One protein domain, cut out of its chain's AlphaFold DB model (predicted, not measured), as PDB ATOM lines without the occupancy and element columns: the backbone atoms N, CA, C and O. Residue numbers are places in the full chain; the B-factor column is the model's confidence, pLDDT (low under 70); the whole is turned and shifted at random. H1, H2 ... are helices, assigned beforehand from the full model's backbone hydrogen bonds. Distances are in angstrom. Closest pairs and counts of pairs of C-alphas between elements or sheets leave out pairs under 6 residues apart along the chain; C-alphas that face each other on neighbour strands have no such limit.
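Overview. This is residues 263 to 369 of the 384 residues of an uncharacterized protein of Methylotenera sp (UniProt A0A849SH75). One long helix, H5, runs across one side of a cluster of four shorter helices, and its residues 361 to 369 stick out past it. H3 is the core of the cluster, with H1, H2, H4 and H5 packed around it at crossed angles. The printed part has 107 residues with five named helices, H1 to H5 in chain order, and no named strand; the class is all helix. It is compact, with a radius of gyration of the C-alphas of 13.6 A, and spans 45 by 29 by 26 A.

Along the chain. H5, residues 342 to 369, is 41.2 A long and ends at C-alpha 369 (207.988, 265.441, 205.165). H3 is residues 304 to 317, 20.4 A, beginning at C-alpha 304 (225.897, 249.302, 178.329). H4 is residues 322 to 332, H2 residues 286 to 298. H1, residues 263 to 279, is 24.4 A long and begins at C-alpha 263 (214.298, 256.604, 188.586).

Arrangement. H5 touches the hub H3 with residues 349 to 357 alone, closest C-alphas Val 309 and Ile 349 at 5.2 A, at a steep tilt of 60 degrees. H5 touches H4 with residues 342 to 350 alone, C-alphas Arg 326 and Leu 346 being closest at 6.1 A. H3 and H4 form a helical hairpin, opposite ways at 40 degrees, closest C-alphas Ala 312 and Ile 325 at 6.6 A. H2 touches H3, closest C-alphas Ala 293 and Ala 311 at 4.8 A. H1 touches H3, closest C-alphas Ser 273 and Val 314 at 6.1 A. H1 and H4 are apart. Every O i to N i+4 pair is within hydrogen-bond range in H1, H4 and H5; in H2 7 of 9 are, in H3 9 of 10.

Size, cuts and confidence. The C-alphas farthest apart, Ser 340 and Asp 369, are 45.0 A apart. The printed part has no cut and no long link. The pLDDT is under 70 at residues 266, 270, 272 to 284, 298 to 304 and 360 to 369.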
ATOM      1  N   ALA A 263     214.345 256.521 187.129       76.56
ATOM      2  CA  ALA A 263     214.298 256.604 188.586       76.56
ATOM      3  C   ALA A 263     213.431 255.484 189.188       76.56
ATOM      4  O   ALA A 263     213.841 254.830 190.145       76.56
ATOM      5  N   GLN A 264     212.281 255.193 188.579       74.62
ATOM      6  CA  GLN A 264     211.398 254.108 188.998       74.62
ATOM      7  C   GLN A 264     212.070 252.736 188.826       74.62
ATOM      8  O   GLN A 264     212.071 251.940 189.765       74.62
ATOM      9  N   LYS A 265     212.748 252.496 187.692       72.62
ATOM     10  CA  LYS A 265     213.563 251.283 187.480       72.62
ATOM     11  C   LYS A 265     214.616 251.102 188.573       72.62
ATOM     12  O   LYS A 265     214.822 249.996 189.070       72.62
ATOM     13  N   ARG A 266     215.284 252.188 188.977       68.31
ATOM     14  CA  ARG A 266     216.271 252.151 190.069       68.31
ATOM     15  C   ARG A 266     215.629 251.805 191.400       68.31
ATOM     16  O   ARG A 266     216.164 250.960 192.112       68.31
ATOM     17  N   LYS A 267     214.492 252.421 191.722       76.81
ATOM     18  CA  LYS A 267     213.752 252.140 192.954       76.81
ATOM     19  C   LYS A 267     213.359 250.665 193.040       76.81
ATOM     20  O   LYS A 267     213.608 250.038 194.063       76.81
ATOM     21  N   GLU A 268     212.833 250.093 191.961       74.75
ATOM     22  CA  GLU A 268     212.450 248.676 191.904       74.75
ATOM     23  C   GLU A 268     213.652 247.738 192.067       74.75
ATOM     24  O   GLU A 268     213.593 246.786 192.849       74.75
ATOM     25  N   LEU A 269     214.776 248.032 191.401       71.19
ATOM     26  CA  LEU A 269     216.027 247.285 191.574       71.19
ATOM     27  C   LEU A 269     216.557 247.380 193.012       71.19
ATOM     28  O   LEU A 269     216.982 246.375 193.585       71.19
ATOM     29  N   LEU A 270     216.499 248.567 193.620       68.69
ATOM     30  CA  LEU A 270     216.906 248.790 195.006       68.69
ATOM     31  C   LEU A 270     216.007 248.028 195.984       68.69
ATOM     32  O   LEU A 270     216.518 247.314 196.845       68.69
ATOM     33  N   GLU A 271     214.687 248.102 195.843       71.88
ATOM     34  CA  GLU A 271     213.742 247.363 196.687       71.88
ATOM     35  C   GLU A 271     213.910 245.845 196.548       71.88
ATOM     36  O   GLU A 271     213.913 245.122 197.549       71.88
ATOM     37  N   HIS A 272     214.106 245.355 195.321       68.50
ATOM     38  CA  HIS A 272     214.415 243.953 195.063       68.50
ATOM     39  C   HIS A 272     215.737 243.546 195.735       68.50
ATOM     40  O   HIS A 272     215.780 242.548 196.452       68.50
ATOM     41  N   SER A 273     216.794 244.354 195.598       61.56
ATOM     42  CA  SER A 273     218.098 244.098 196.228       61.56
ATOM     43  C   SER A 273     218.035 244.106 197.761       61.56
ATOM     44  O   SER A 273     218.666 243.278 198.409       61.56
ATOM     45  N   GLN A 274     217.217 244.971 198.371       65.62
ATOM     46  CA  GLN A 274     217.023 245.013 199.823       65.62
ATOM     47  C   GLN A 274     216.223 243.815 200.344       65.62
ATOM     48  O   GLN A 274     216.510 243.311 201.433       65.62
ATOM     49  N   LYS A 275     215.231 243.337 199.582       61.97
ATOM     50  CA  LYS A 275     214.535 242.076 199.882       61.97
ATOM     51  C   LYS A 275     215.507 240.904 199.798       61.97
ATOM     52  O   LYS A 275     215.565 240.118 200.740       61.97
ATOM     53  N   MET A 276     216.330 240.862 198.750       56.28
ATOM     54  CA  MET A 276     217.377 239.853 198.600       56.28
ATOM     55  C   MET A 276     218.429 239.941 199.710       56.28
ATOM     56  O   MET A 276     218.841 238.915 200.219       56.28
ATOM     57  N   ARG A 277     218.793 241.131 200.200       56.41
ATOM     58  CA  ARG A 277     219.685 241.293 201.365       56.41
ATOM     59  C   ARG A 277     219.114 240.685 202.652       56.41
ATOM     60  O   ARG A 277     219.877 240.261 203.514       56.41
ATOM     61  N   LYS A 278     217.786 240.649 202.804       56.41
ATOM     62  CA  LYS A 278     217.120 240.013 203.954       56.41
ATOM     63  C   LYS A 278     216.993 238.492 203.804       56.41
ATOM     64  O   LYS A 278     216.860 237.814 204.818       56.41
ATOM     65  N   THR A 279     217.028 237.963 202.580       51.66
ATOM     66  CA  THR A 279     216.898 236.524 202.284       51.66
ATOM     67  C   THR A 279     218.218 235.839 201.921       51.66
ATOM     68  O   THR A 279     218.313 234.618 202.024       51.66
ATOM     69  N   ALA A 280     219.246 236.593 201.533       45.59
ATOM     70  CA  ALA A 280     220.580 236.101 201.234       45.59
ATOM     71  C   ALA A 280     221.308 235.793 202.544       45.59
ATOM     72  O   ALA A 280     221.897 236.658 203.195       45.59
ATOM     73  N   GLY A 281     221.261 234.522 202.933       44.56
ATOM     74  CA  GLY A 281     222.251 233.968 203.839       44.56
ATOM     75  C   GLY A 281     223.646 234.146 203.238       44.56
ATOM     76  O   GLY A 281     223.874 233.790 202.088       44.56
ATOM     77  N   VAL A 282     224.545 234.741 204.022       51.97
ATOM     78  CA  VAL A 282     226.013 234.605 203.999       51.97
ATOM     79  C   VAL A 282     226.544 233.719 202.850       51.97
ATOM     80  O   VAL A 282     226.482 232.495 202.951       51.97
ATOM     81  N   GLY A 283     227.098 234.317 201.782       56.88
ATOM     82  CA  GLY A 283     227.787 233.539 200.734       56.88
ATOM     83  C   GLY A 283     228.039 234.206 199.374       56.88
ATOM     84  O   GLY A 283     228.892 233.721 198.635       56.88
ATOM     85  N   GLU A 284     227.353 235.295 199.017       66.12
ATOM     86  CA  GLU A 284     227.560 235.953 197.713       66.12
ATOM     87  C   GLU A 284     228.819 236.838 197.723       66.12
ATOM     88  O   GLU A 284     228.992 237.679 198.608       66.12
ATOM     89  N   THR A 285     229.705 236.659 196.736       81.00
ATOM     90  CA  THR A 285     230.873 237.528 196.532       81.00
ATOM     91  C   THR A 285     230.548 238.626 195.509       81.00
ATOM     92  O   THR A 285     229.634 238.468 194.690       81.00
ATOM     93  N   PRO A 286     231.292 239.747 195.502       82.50
ATOM     94  CA  PRO A 286     231.144 240.798 194.493       82.50
ATOM     95  C   PRO A 286     231.158 240.262 193.049       82.50
ATOM     96  O   PRO A 286     230.383 240.701 192.202       82.50
ATOM     97  N   GLU A 287     232.004 239.268 192.780       84.81
ATOM     98  CA  GLU A 287     232.177 238.634 191.475       84.81
ATOM     99  C   GLU A 287     231.014 237.711 191.090       84.81
ATOM    100  O   GLU A 287     230.756 237.539 189.900       84.81
ATOM    101  N   SER A 288     230.299 237.125 192.059       83.75
ATOM    102  CA  SER A 288     229.090 236.342 191.778       83.75
ATOM    103  C   SER A 288     227.857 237.229 191.601       83.75
ATOM    104  O   SER A 288     226.989 236.908 190.792       83.75
ATOM    105  N   LEU A 289     227.780 238.352 192.325       83.12
ATOM    106  CA  LEU A 289     226.621 239.248 192.282       83.12
ATOM    107  C   LEU A 289     226.616 240.156 191.043       83.12
ATOM    108  O   LEU A 289     225.558 240.383 190.455       83.12
ATOM    109  N   TYR A 290     227.780 240.656 190.613       88.25
ATOM    110  CA  TYR A 290     227.871 241.601 189.497       88.25
ATOM    111  C   TYR A 290     227.238 241.085 188.183       88.25
ATOM    112  O   TYR A 290     226.422 241.810 187.609       88.25
ATOM    113  N   PRO A 291     227.499 239.845 187.710       86.19
ATOM    114  CA  PRO A 291     226.864 239.327 186.495       86.19
ATOM    115  C   PRO A 291     225.336 239.242 186.592       86.19
ATOM    116  O   PRO A 291     224.646 239.491 185.604       86.19
ATOM    117  N   ILE A 292     224.805 238.919 187.775       83.44
ATOM    118  CA  ILE A 292     223.362 238.811 188.028       83.44
ATOM    119  C   ILE A 292     222.726 240.204 187.991       83.44
ATOM    120  O   ILE A 292     221.764 240.420 187.255       83.44
ATOM    121  N   ALA A 293     223.310 241.163 188.715       82.50
ATOM    122  CA  ALA A 293     222.840 242.545 188.756       82.50
ATOM    123  C   ALA A 293     222.913 243.217 187.373       82.50
ATOM    124  O   ALA A 293     221.977 243.894 186.950       82.50
ATOM    125  N   ARG A 294     223.991 242.967 186.621       84.62
ATOM    126  CA  ARG A 294     224.160 243.472 185.254       84.62
ATOM    127  C   ARG A 294     223.167 242.845 184.278       84.62
ATOM    128  O   ARG A 294     222.636 243.550 183.426       84.62
ATOM    129  N   LYS A 295     222.895 241.540 184.394       82.75
ATOM    130  CA  LYS A 295     221.887 240.858 183.567       82.75
ATOM    131  C   LYS A 295     220.489 241.428 183.819       82.75
ATOM    132  O   LYS A 295     219.799 241.747 182.858       82.75
ATOM    133  N   GLN A 296     220.117 241.640 185.082       75.62
ATOM    134  CA  GLN A 296     218.847 242.279 185.450       75.62
ATOM    135  C   GLN A 296     218.748 243.720 184.926       75.62
ATOM    136  O   GLN A 296     217.704 244.120 184.418       75.62
ATOM    137  N   ALA A 297     219.844 244.484 184.973       74.44
ATOM    138  CA  ALA A 297     219.901 245.812 184.361       74.44
ATOM    139  C   ALA A 297     219.779 245.762 182.821       74.44
ATOM    140  O   ALA A 297     219.225 246.678 182.209       74.44
ATOM    141  N   GLY A 298     220.277 244.692 182.191       68.12
ATOM    142  CA  GLY A 298     220.249 244.485 180.742       68.12
ATOM    143  C   GLY A 298     218.893 244.062 180.177       68.12
ATOM    144  O   GLY A 298     218.517 244.524 179.101       68.12
ATOM    145  N   GLU A 299     218.121 243.259 180.911       67.88
ATOM    146  CA  GLU A 299     216.764 242.821 180.528       67.88
ATOM    147  C   GLU A 299     215.759 243.990 180.407       67.88
ATOM    148  O   GLU A 299     214.669 243.823 179.866       67.88
ATOM    149  N   GLN A 300     216.138 245.198 180.841       57.59
ATOM    150  CA  GLN A 300     215.300 246.400 180.855       57.59
ATOM    151  C   GLN A 300     215.711 247.487 179.834       57.59
ATOM    152  O   GLN A 300     215.212 248.619 179.910       57.59
ATOM    153  N   GLY A 301     216.599 247.165 178.879       50.59
ATOM    154  CA  GLY A 301     216.856 247.965 177.667       50.59
ATOM    155  C   GLY A 301     217.740 249.216 177.815       50.59
ATOM    156  O   GLY A 301     217.565 250.168 177.059       50.59
ATOM    157  N   GLY A 302     218.660 249.258 178.786       60.09
ATOM    158  CA  GLY A 302     219.570 250.399 179.004       60.09
ATOM    159  C   GLY A 302     220.841 250.398 178.136       60.09
ATOM    160  O   GLY A 302     221.212 249.383 177.553       60.09
ATOM    161  N   ALA A 303     221.547 251.534 178.081       68.81
ATOM    162  CA  ALA A 303     222.897 251.615 177.507       68.81
ATOM    163  C   ALA A 303     223.908 250.782 178.328       68.81
ATOM    164  O   ALA A 303     223.749 250.627 179.538       68.81
ATOM    165  N   LEU A 304     224.960 250.248 177.691       65.44
ATOM    166  CA  LEU A 304     225.897 249.302 178.329       65.44
ATOM    167  C   LEU A 304     226.627 249.889 179.551       65.44
ATOM    168  O   LEU A 304     226.841 249.177 180.528       65.44
ATOM    169  N   ASN A 305     226.938 251.186 179.531       73.38
ATOM    170  CA  ASN A 305     227.515 251.907 180.670       73.38
ATOM    171  C   ASN A 305     226.508 252.089 181.822       73.38
ATOM    172  O   ASN A 305     226.862 251.955 182.990       73.38
ATOM    173  N   LEU A 306     225.232 252.331 181.507       77.38
ATOM    174  CA  LEU A 306     224.156 252.437 182.491       77.38
ATOM    175  C   LEU A 306     223.936 251.103 183.217       77.38
ATOM    176  O   LEU A 306     223.625 251.109 184.406       77.38
ATOM    177  N   MET A 307     224.152 249.966 182.544       83.75
ATOM    178  CA  MET A 307     224.078 248.645 183.181       83.75
ATOM    179  C   MET A 307     225.134 248.471 184.278       83.75
ATOM    180  O   MET A 307     224.829 247.899 185.322       83.75
ATOM    181  N   ASP A 308     226.345 248.995 184.074       88.75
ATOM    182  CA  ASP A 308     227.421 248.924 185.068       88.75
ATOM    183  C   ASP A 308     227.157 249.855 186.260       88.75
ATOM    184  O   ASP A 308     227.396 249.464 187.403       88.75
ATOM    185  N   VAL A 309     226.575 251.039 186.024       89.00
ATOM    186  CA  VAL A 309     226.117 251.937 187.102       89.00
ATOM    187  C   VAL A 309     224.996 251.296 187.919       89.00
ATOM    188  O   VAL A 309     225.035 251.321 189.148       89.00
ATOM    189  N   LEU A 310     224.006 250.684 187.267       83.50
ATOM    190  CA  LEU A 310     222.904 250.003 187.954       83.50
ATOM    191  C   LEU A 310     223.390 248.777 188.738       83.50
ATOM    192  O   LEU A 310     222.971 248.577 189.877       83.50
ATOM    193  N   ALA A 311     224.315 247.995 188.175       87.00
ATOM    194  CA  ALA A 311     224.932 246.880 188.883       87.00
ATOM    195  C   ALA A 311     225.716 247.357 190.118       87.00
ATOM    196  O   ALA A 311     225.574 246.774 191.192       87.00
ATOM    197  N   ALA A 312     226.469 248.458 190.002       89.69
ATOM    198  CA  ALA A 312     227.171 249.066 191.132       89.69
ATOM    199  C   ALA A 312     226.208 249.521 192.243       89.69
ATOM    200  O   ALA A 312     226.482 249.279 193.416       89.69
ATOM    201  N   ILE A 313     225.054 250.106 191.894       87.00
ATOM    202  CA  ILE A 313     224.009 250.494 192.861       87.00
ATOM    203  C   ILE A 313     223.488 249.277 193.637       87.00
ATOM    204  O   ILE A 313     223.375 249.329 194.863       87.00
ATOM    205  N   VAL A 314     223.212 248.163 192.950       81.81
ATOM    206  CA  VAL A 314     222.777 246.914 193.598       81.81
ATOM    207  C   VAL A 314     223.858 246.405 194.555       81.81
ATOM    208  O   VAL A 314     223.567 246.084 195.703       81.81
ATOM    209  N   MET A 315     225.123 246.393 194.137       86.62
ATOM    210  CA  MET A 315     226.227 245.942 194.990       86.62
ATOM    211  C   MET A 315     226.441 246.847 196.219       86.62
ATOM    212  O   MET A 315     226.690 246.341 197.316       86.62
ATOM    213  N   LEU A 316     226.279 248.166 196.074       84.81
ATOM    214  CA  LEU A 316     226.294 249.115 197.195       84.81
ATOM    215  C   LEU A 316     225.133 248.858 198.167       84.81
ATOM    216  O   LEU A 316     225.329 248.872 199.382       84.81
ATOM    217  N   ALA A 317     223.938 248.539 197.662       77.81
ATOM    218  CA  ALA A 317     222.783 248.203 198.500       77.81
ATOM    219  C   ALA A 317     222.992 246.914 199.322       77.81
ATOM    220  O   ALA A 317     222.515 246.815 200.461       77.81
ATOM    221  N   TYR A 318     223.761 245.963 198.783       75.00
ATOM    222  CA  TYR A 318     224.225 244.762 199.488       75.00
ATOM    223  C   TYR A 318     225.340 245.036 200.513       75.00
ATOM    224  O   TYR A 318     225.630 244.175 201.341       75.00
ATOM    225  N   GLY A 319     225.913 246.244 200.528       79.19
ATOM    226  CA  GLY A 319     226.918 246.673 201.502       79.19
ATOM    227  C   GLY A 319     228.362 246.358 201.113       79.19
ATOM    228  O   GLY A 319     229.229 246.361 201.986       79.19
ATOM    229  N   PHE A 320     228.638 246.081 199.835       85.50
ATOM    230  CA  PHE A 320     230.012 245.903 199.362       85.50
ATOM    231  C   PHE A 320     230.772 247.231 199.339       85.50
ATOM    232  O   PHE A 320     230.219 248.273 198.994       85.50
ATOM    233  N   ALA A 321     232.060 247.187 199.683       87.06
ATOM    234  CA  ALA A 321     232.920 248.362 199.634       87.06
ATOM    235  C   ALA A 321     233.307 248.709 198.189       87.06
ATOM    236  O   ALA A 321     233.546 247.817 197.375       87.06
ATOM    237  N   ASP A 322     233.503 249.994 197.895       89.06
ATOM    238  CA  ASP A 322     233.905 250.499 196.573       89.06
ATOM    239  C   ASP A 322     235.074 249.724 195.949       89.06
ATOM    240  O   ASP A 322     235.043 249.390 194.767       89.06
ATOM    241  N   LYS A 323     236.090 249.362 196.744       89.69
ATOM    242  CA  LYS A 323     237.239 248.569 196.274       89.69
ATOM    243  C   LYS A 323     236.833 247.179 195.760       89.69
ATOM    244  O   LYS A 323     237.402 246.696 194.787       89.69
ATOM    245  N   GLN A 324     235.860 246.543 196.408       87.94
ATOM    246  CA  GLN A 324     235.333 245.234 196.020       87.94
ATOM    247  C   GLN A 324     234.474 245.333 194.755       87.94
ATOM    248  O   GLN A 324     234.572 244.488 193.869       87.94
ATOM    249  N   ILE A 325     233.682 246.401 194.648       90.69
ATOM    250  CA  ILE A 325     232.845 246.679 193.477       90.69
ATOM    251  C   ILE A 325     233.722 246.959 192.250       90.69
ATOM    252  O   ILE A 325     233.513 246.345 191.208       90.69
ATOM    253  N   ARG A 326     234.767 247.791 192.384       91.56
ATOM    254  CA  ARG A 326     235.766 248.020 191.320       91.56
ATOM    255  C   ARG A 326     236.394 246.725 190.836       91.56
ATOM    256  O   ARG A 326     236.473 246.514 189.634       91.56
ATOM    257  N   GLY A 327     236.808 245.858 191.764       89.50
ATOM    258  CA  GLY A 327     237.418 244.571 191.429       89.50
ATOM    259  C   GLY A 327     236.492 243.667 190.613       89.50
ATOM    260  O   GLY A 327     236.933 243.057 189.642       89.50
ATOM    261  N   ALA A 328     235.204 243.619 190.958       90.00
ATOM    262  CA  ALA A 328     234.221 242.835 190.213       90.00
ATOM    263  C   ALA A 328     233.920 243.430 188.827       90.00
ATOM    264  O   ALA A 328     233.926 242.693 187.843       90.00
ATOM    265  N   ILE A 329     233.699 244.748 188.737       92.06
ATOM    266  CA  ILE A 329     233.384 245.427 187.470       92.06
ATOM    267  C   ILE A 329     234.590 245.393 186.526       92.06
ATOM    268  O   ILE A 329     234.428 245.006 185.375       92.06
ATOM    269  N   GLY A 330     235.797 245.721 186.994       90.38
ATOM    270  CA  GLY A 330     237.009 245.691 186.162       90.38
ATOM    271  C   GLY A 330     237.297 244.296 185.600       90.38
ATOM    272  O   GLY A 330     237.626 244.132 184.430       90.38
ATOM    273  N   LYS A 331     237.052 243.250 186.400       90.31
ATOM    274  CA  LYS A 331     237.285 241.862 185.984       90.31
ATOM    275  C   LYS A 331     236.226 241.305 185.025       90.31
ATOM    276  O   LYS A 331     236.535 240.395 184.257       90.31
ATOM    277  N   LEU A 332     234.977 241.767 185.113       89.19
ATOM    278  CA  LEU A 332     233.834 241.105 184.469       89.19
ATOM    279  C   LEU A 332     233.049 242.003 183.500       89.19
ATOM    280  O   LEU A 332     232.211 241.482 182.762       89.19
ATOM    281  N   SER A 333     233.284 243.319 183.477       89.06
ATOM    282  CA  SER A 333     232.616 244.242 182.553       89.06
ATOM    283  C   SER A 333     233.249 244.183 181.159       89.06
ATOM    284  O   SER A 333     234.434 244.489 181.001       89.06
ATOM    285  N   PRO A 334     232.458 243.903 180.109       85.06
ATOM    286  CA  PRO A 334     232.903 244.063 178.728       85.06
ATOM    287  C   PRO A 334     233.283 245.506 178.367       85.06
ATOM    288  O   PRO A 334     234.065 245.701 177.440       85.06
ATOM    289  N   GLU A 335     232.713 246.502 179.053       85.12
ATOM    290  CA  GLU A 335     232.979 247.920 178.792       85.12
ATOM    291  C   GLU A 335     234.249 248.386 179.505       85.12
ATOM    292  O   GLU A 335     235.055 249.083 178.894       85.12
ATOM    293  N   ALA A 336     234.497 247.922 180.738       85.62
ATOM    294  CA  ALA A 336     235.765 248.185 181.422       85.62
ATOM    295  C   ALA A 336     236.955 247.611 180.632       85.62
ATOM    296  O   ALA A 336     237.947 248.304 180.434       85.62
ATOM    297  N   ALA A 337     236.809 246.406 180.065       86.12
ATOM    298  CA  ALA A 337     237.843 245.773 179.240       86.12
ATOM    299  C   ALA A 337     238.152 246.515 177.920       86.12
ATOM    300  O   ALA A 337     239.198 246.288 177.314       86.12
ATOM    301  N   LYS A 338     237.234 247.370 177.444       85.94
ATOM    302  CA  LYS A 338     237.392 248.176 176.220       85.94
ATOM    303  C   LYS A 338     237.735 249.637 176.506       85.94
ATOM    304  O   LYS A 338     238.017 250.383 175.566       85.94
ATOM    305  N   ALA A 339     237.673 250.064 177.765       87.00
ATOM    306  CA  ALA A 339     237.976 251.429 178.150       87.00
ATOM    307  C   ALA A 339     239.470 251.717 177.940       87.00
ATOM    308  O   ALA A 339     240.330 250.911 178.282       87.00
ATOM    309  N   SER A 340     239.790 252.890 177.391       84.19
ATOM    310  CA  SER A 340     241.181 253.339 177.236       84.19
ATOM    311  C   SER A 340     241.856 253.662 178.573       84.19
ATOM    312  O   SER A 340     243.080 253.662 178.656       84.19
ATOM    313  N   ASP A 341     241.054 253.949 179.598       91.38
ATOM    314  CA  ASP A 341     241.463 254.220 180.972       91.38
ATOM    315  C   ASP A 341     240.450 253.542 181.910       91.38
ATOM    316  O   ASP A 341     239.377 254.080 182.202       91.38
ATOM    317  N   GLU A 342     240.763 252.302 182.293       89.94
ATOM    318  CA  GLU A 342     239.902 251.452 183.118       89.94
ATOM    319  C   GLU A 342     239.658 252.073 184.502       89.94
ATOM    320  O   GLU A 342     238.521 252.104 184.970       89.94
ATOM    321  N   GLU A 343     240.688 252.633 185.142       89.94
ATOM    322  CA  GLU A 343     240.550 253.240 186.471       89.94
ATOM    323  C   GLU A 343     239.596 254.435 186.436       89.94
ATOM    324  O   GLU A 343     238.670 254.509 187.250       89.94
ATOM    325  N   ARG A 344     239.736 255.311 185.433       89.56
ATOM    326  CA  ARG A 344     238.830 256.448 185.245       89.56
ATOM    327  C   ARG A 344     237.405 256.014 184.904       89.56
ATOM    328  O   ARG A 344     236.448 256.684 185.304       89.56
ATOM    329  N   TYR A 345     237.235 254.923 184.159       91.31
ATOM    330  CA  TYR A 345     235.916 254.343 183.903       91.31
ATOM    331  C   TYR A 345     235.263 253.884 185.211       91.31
ATOM    332  O   TYR A 345     234.157 254.321 185.535       91.31
ATOM    333  N   LEU A 346     235.971 253.081 186.009       91.00
ATOM    334  CA  LEU A 346     235.482 252.553 187.285       91.00
ATOM    335  C   LEU A 346     235.197 253.662 188.314       91.00
ATOM    336  O   LEU A 346     234.193 253.594 189.029       91.00
ATOM    337  N   ASP A 347     236.035 254.702 188.357       91.06
ATOM    338  CA  ASP A 347     235.808 255.918 189.149       91.06
ATOM    339  C   ASP A 347     234.488 256.598 188.778       91.06
ATOM    340  O   ASP A 347     233.705 256.969 189.655       91.06
ATOM    341  N   ASN A 348     234.221 256.754 187.478       90.81
ATOM    342  CA  ASN A 348     232.990 257.375 187.001       90.81
ATOM    343  C   ASN A 348     231.757 256.539 187.341       90.81
ATOM    344  O   ASN A 348     230.775 257.106 187.815       90.81
ATOM    345  N   ILE A 349     231.823 255.215 187.177       92.69
ATOM    346  CA  ILE A 349     230.716 254.312 187.516       92.69
ATOM    347  C   ILE A 349     230.340 254.430 188.997       92.69
ATOM    348  O   ILE A 349     229.166 254.607 189.320       92.69
ATOM    349  N   LEU A 350     231.321 254.389 189.904       91.19
ATOM    350  CA  LEU A 350     231.054 254.514 191.339       91.19
ATOM    351  C   LEU A 350     230.595 255.914 191.738       91.19
ATOM    352  O   LEU A 350     229.661 256.044 192.527       91.19
ATOM    353  N   ARG A 351     231.207 256.963 191.181       91.25
ATOM    354  CA  ARG A 351     230.785 258.348 191.425       91.25
ATOM    355  C   ARG A 351     229.332 258.561 191.003       91.25
ATOM    356  O   ARG A 351     228.573 259.189 191.735       91.25
ATOM    357  N   GLU A 352     228.939 258.030 189.847       88.12
ATOM    358  CA  GLU A 352     227.556 258.086 189.374       88.12
ATOM    359  C   GLU A 352     226.610 257.232 190.222       88.12
ATOM    360  O   GLU A 352     225.500 257.677 190.508       88.12
ATOM    361  N   ALA A 353     227.032 256.044 190.660       87.44
ATOM    362  CA  ALA A 353     226.232 255.184 191.529       87.44
ATOM    363  C   ALA A 353     225.930 255.860 192.879       87.44
ATOM    364  O   ALA A 353     224.764 255.961 193.262       87.44
ATOM    365  N   HIS A 354     226.953 256.403 193.551       86.38
ATOM    366  CA  HIS A 354     226.800 257.151 194.806       86.38
ATOM    367  C   HIS A 354     225.933 258.400 194.628       86.38
ATOM    368  O   HIS A 354     224.974 258.594 195.371       86.38
ATOM    369  N   ALA A 355     226.187 259.201 193.586       84.81
ATOM    370  CA  ALA A 355     225.392 260.399 193.306       84.81
ATOM    371  C   ALA A 355     223.901 260.085 193.079       84.81
ATOM    372  O   ALA A 355     223.031 260.861 193.481       84.81
ATOM    373  N   LYS A 356     223.592 258.946 192.443       79.56
ATOM    374  CA  LYS A 356     222.212 258.496 192.219       79.56
ATOM    375  C   LYS A 356     221.552 258.019 193.520       79.56
ATOM    376  O   LYS A 356     220.424 258.424 193.778       79.56
ATOM    377  N   ILE A 357     222.256 257.260 194.366       76.88
ATOM    378  CA  ILE A 357     221.755 256.833 195.688       76.88
ATOM    379  C   ILE A 357     221.461 258.046 196.589       76.88
ATOM    380  O   ILE A 357     220.394 258.120 197.201       76.88
ATOM    381  N   ASP A 358     222.362 259.031 196.623       76.62
ATOM    382  CA  ASP A 358     222.199 260.251 197.423       76.62
ATOM    383  C   ASP A 358     221.028 261.122 196.944       76.62
ATOM    384  O   ASP A 358     220.326 261.743 197.748       76.62
ATOM    385  N   SER A 359     220.798 261.181 195.627       72.56
ATOM    386  CA  SER A 359     219.647 261.875 195.039       72.56
ATOM    387  C   SER A 359     218.323 261.223 195.452       72.56
ATOM    388  O   SER A 359     217.380 261.923 195.828       72.56
ATOM    389  N   ASP A 360     218.262 259.892 195.448       64.12
ATOM    390  CA  ASP A 360     217.058 259.134 195.804       64.12
ATOM    391  C   ASP A 360     216.771 259.196 197.314       64.12
ATOM    392  O   ASP A 360     215.614 259.299 197.733       64.12
ATOM    393  N   ALA A 361     217.813 259.225 198.154       63.38
ATOM    394  CA  ALA A 361     217.676 259.466 199.591       63.38
ATOM    395  C   ALA A 361     217.056 260.846 199.882       63.38
ATOM    396  O   ALA A 361     216.169 260.967 200.730       63.38
ATOM    397  N   LYS A 362     217.466 261.881 199.136       65.19
ATOM    398  CA  LYS A 362     216.902 263.237 199.241       65.19
ATOM    399  C   LYS A 362     215.462 263.323 198.727       65.19
ATOM    400  O   LYS A 362     214.664 264.057 199.310       65.19
ATOM    401  N   LEU A 363     215.120 262.589 197.666       54.25
ATOM    402  CA  LEU A 363     213.748 262.495 197.154       54.25
ATOM    403  C   LEU A 363     212.817 261.829 198.173       54.25
ATOM    404  O   LEU A 363     211.776 262.396 198.482       54.25
ATOM    405  N   ASN A 364     213.227 260.701 198.761       54.75
ATOM    406  CA  ASN A 364     212.433 259.970 199.757       54.75
ATOM    407  C   ASN A 364     212.268 260.716 201.094       54.75
ATOM    408  O   ASN A 364     211.250 260.549 201.766       54.75
ATOM    409  N   ALA A 365     213.245 261.538 201.490       57.03
ATOM    410  CA  ALA A 365     213.114 262.409 202.659       57.03
ATOM    411  C   ALA A 365     212.038 263.489 202.438       57.03
ATOM    412  O   ALA A 365     211.171 263.679 203.285       57.03
ATOM    413  N   LYS A 366     212.016 264.116 201.252       52.00
ATOM    414  CA  LYS A 366     211.019 265.144 200.902       52.00
ATOM    415  C   LYS A 366     209.585 264.615 200.813       52.00
ATOM    416  O   LYS A 366     208.656 265.371 201.089       52.00
ATOM    417  N   THR A 367     209.377 263.362 200.409       48.41
ATOM    418  CA  THR A 367     208.035 262.754 200.372       48.41
ATOM    419  C   THR A 367     207.507 262.446 201.770       48.41
ATOM    420  O   THR A 367     206.336 262.705 202.031       48.41
ATOM    421  N   LYS A 368     208.362 261.990 202.695       48.31
ATOM    422  CA  LYS A 368     207.968 261.754 204.096       48.31
ATOM    423  C   LYS A 368     207.619 263.038 204.848       48.31
ATOM    424  O   LYS A 368     206.688 263.028 205.649       48.31
ATOM    425  N   ASP A 369     208.300 264.142 204.556       50.59
ATOM    426  CA  ASP A 369     207.988 265.441 205.165       50.59
ATOM    427  C   ASP A 369     206.643 266.017 204.676       50.59
ATOM    428  O   ASP A 369     205.998 266.767 205.403       50.59
TER     429      ASP A 369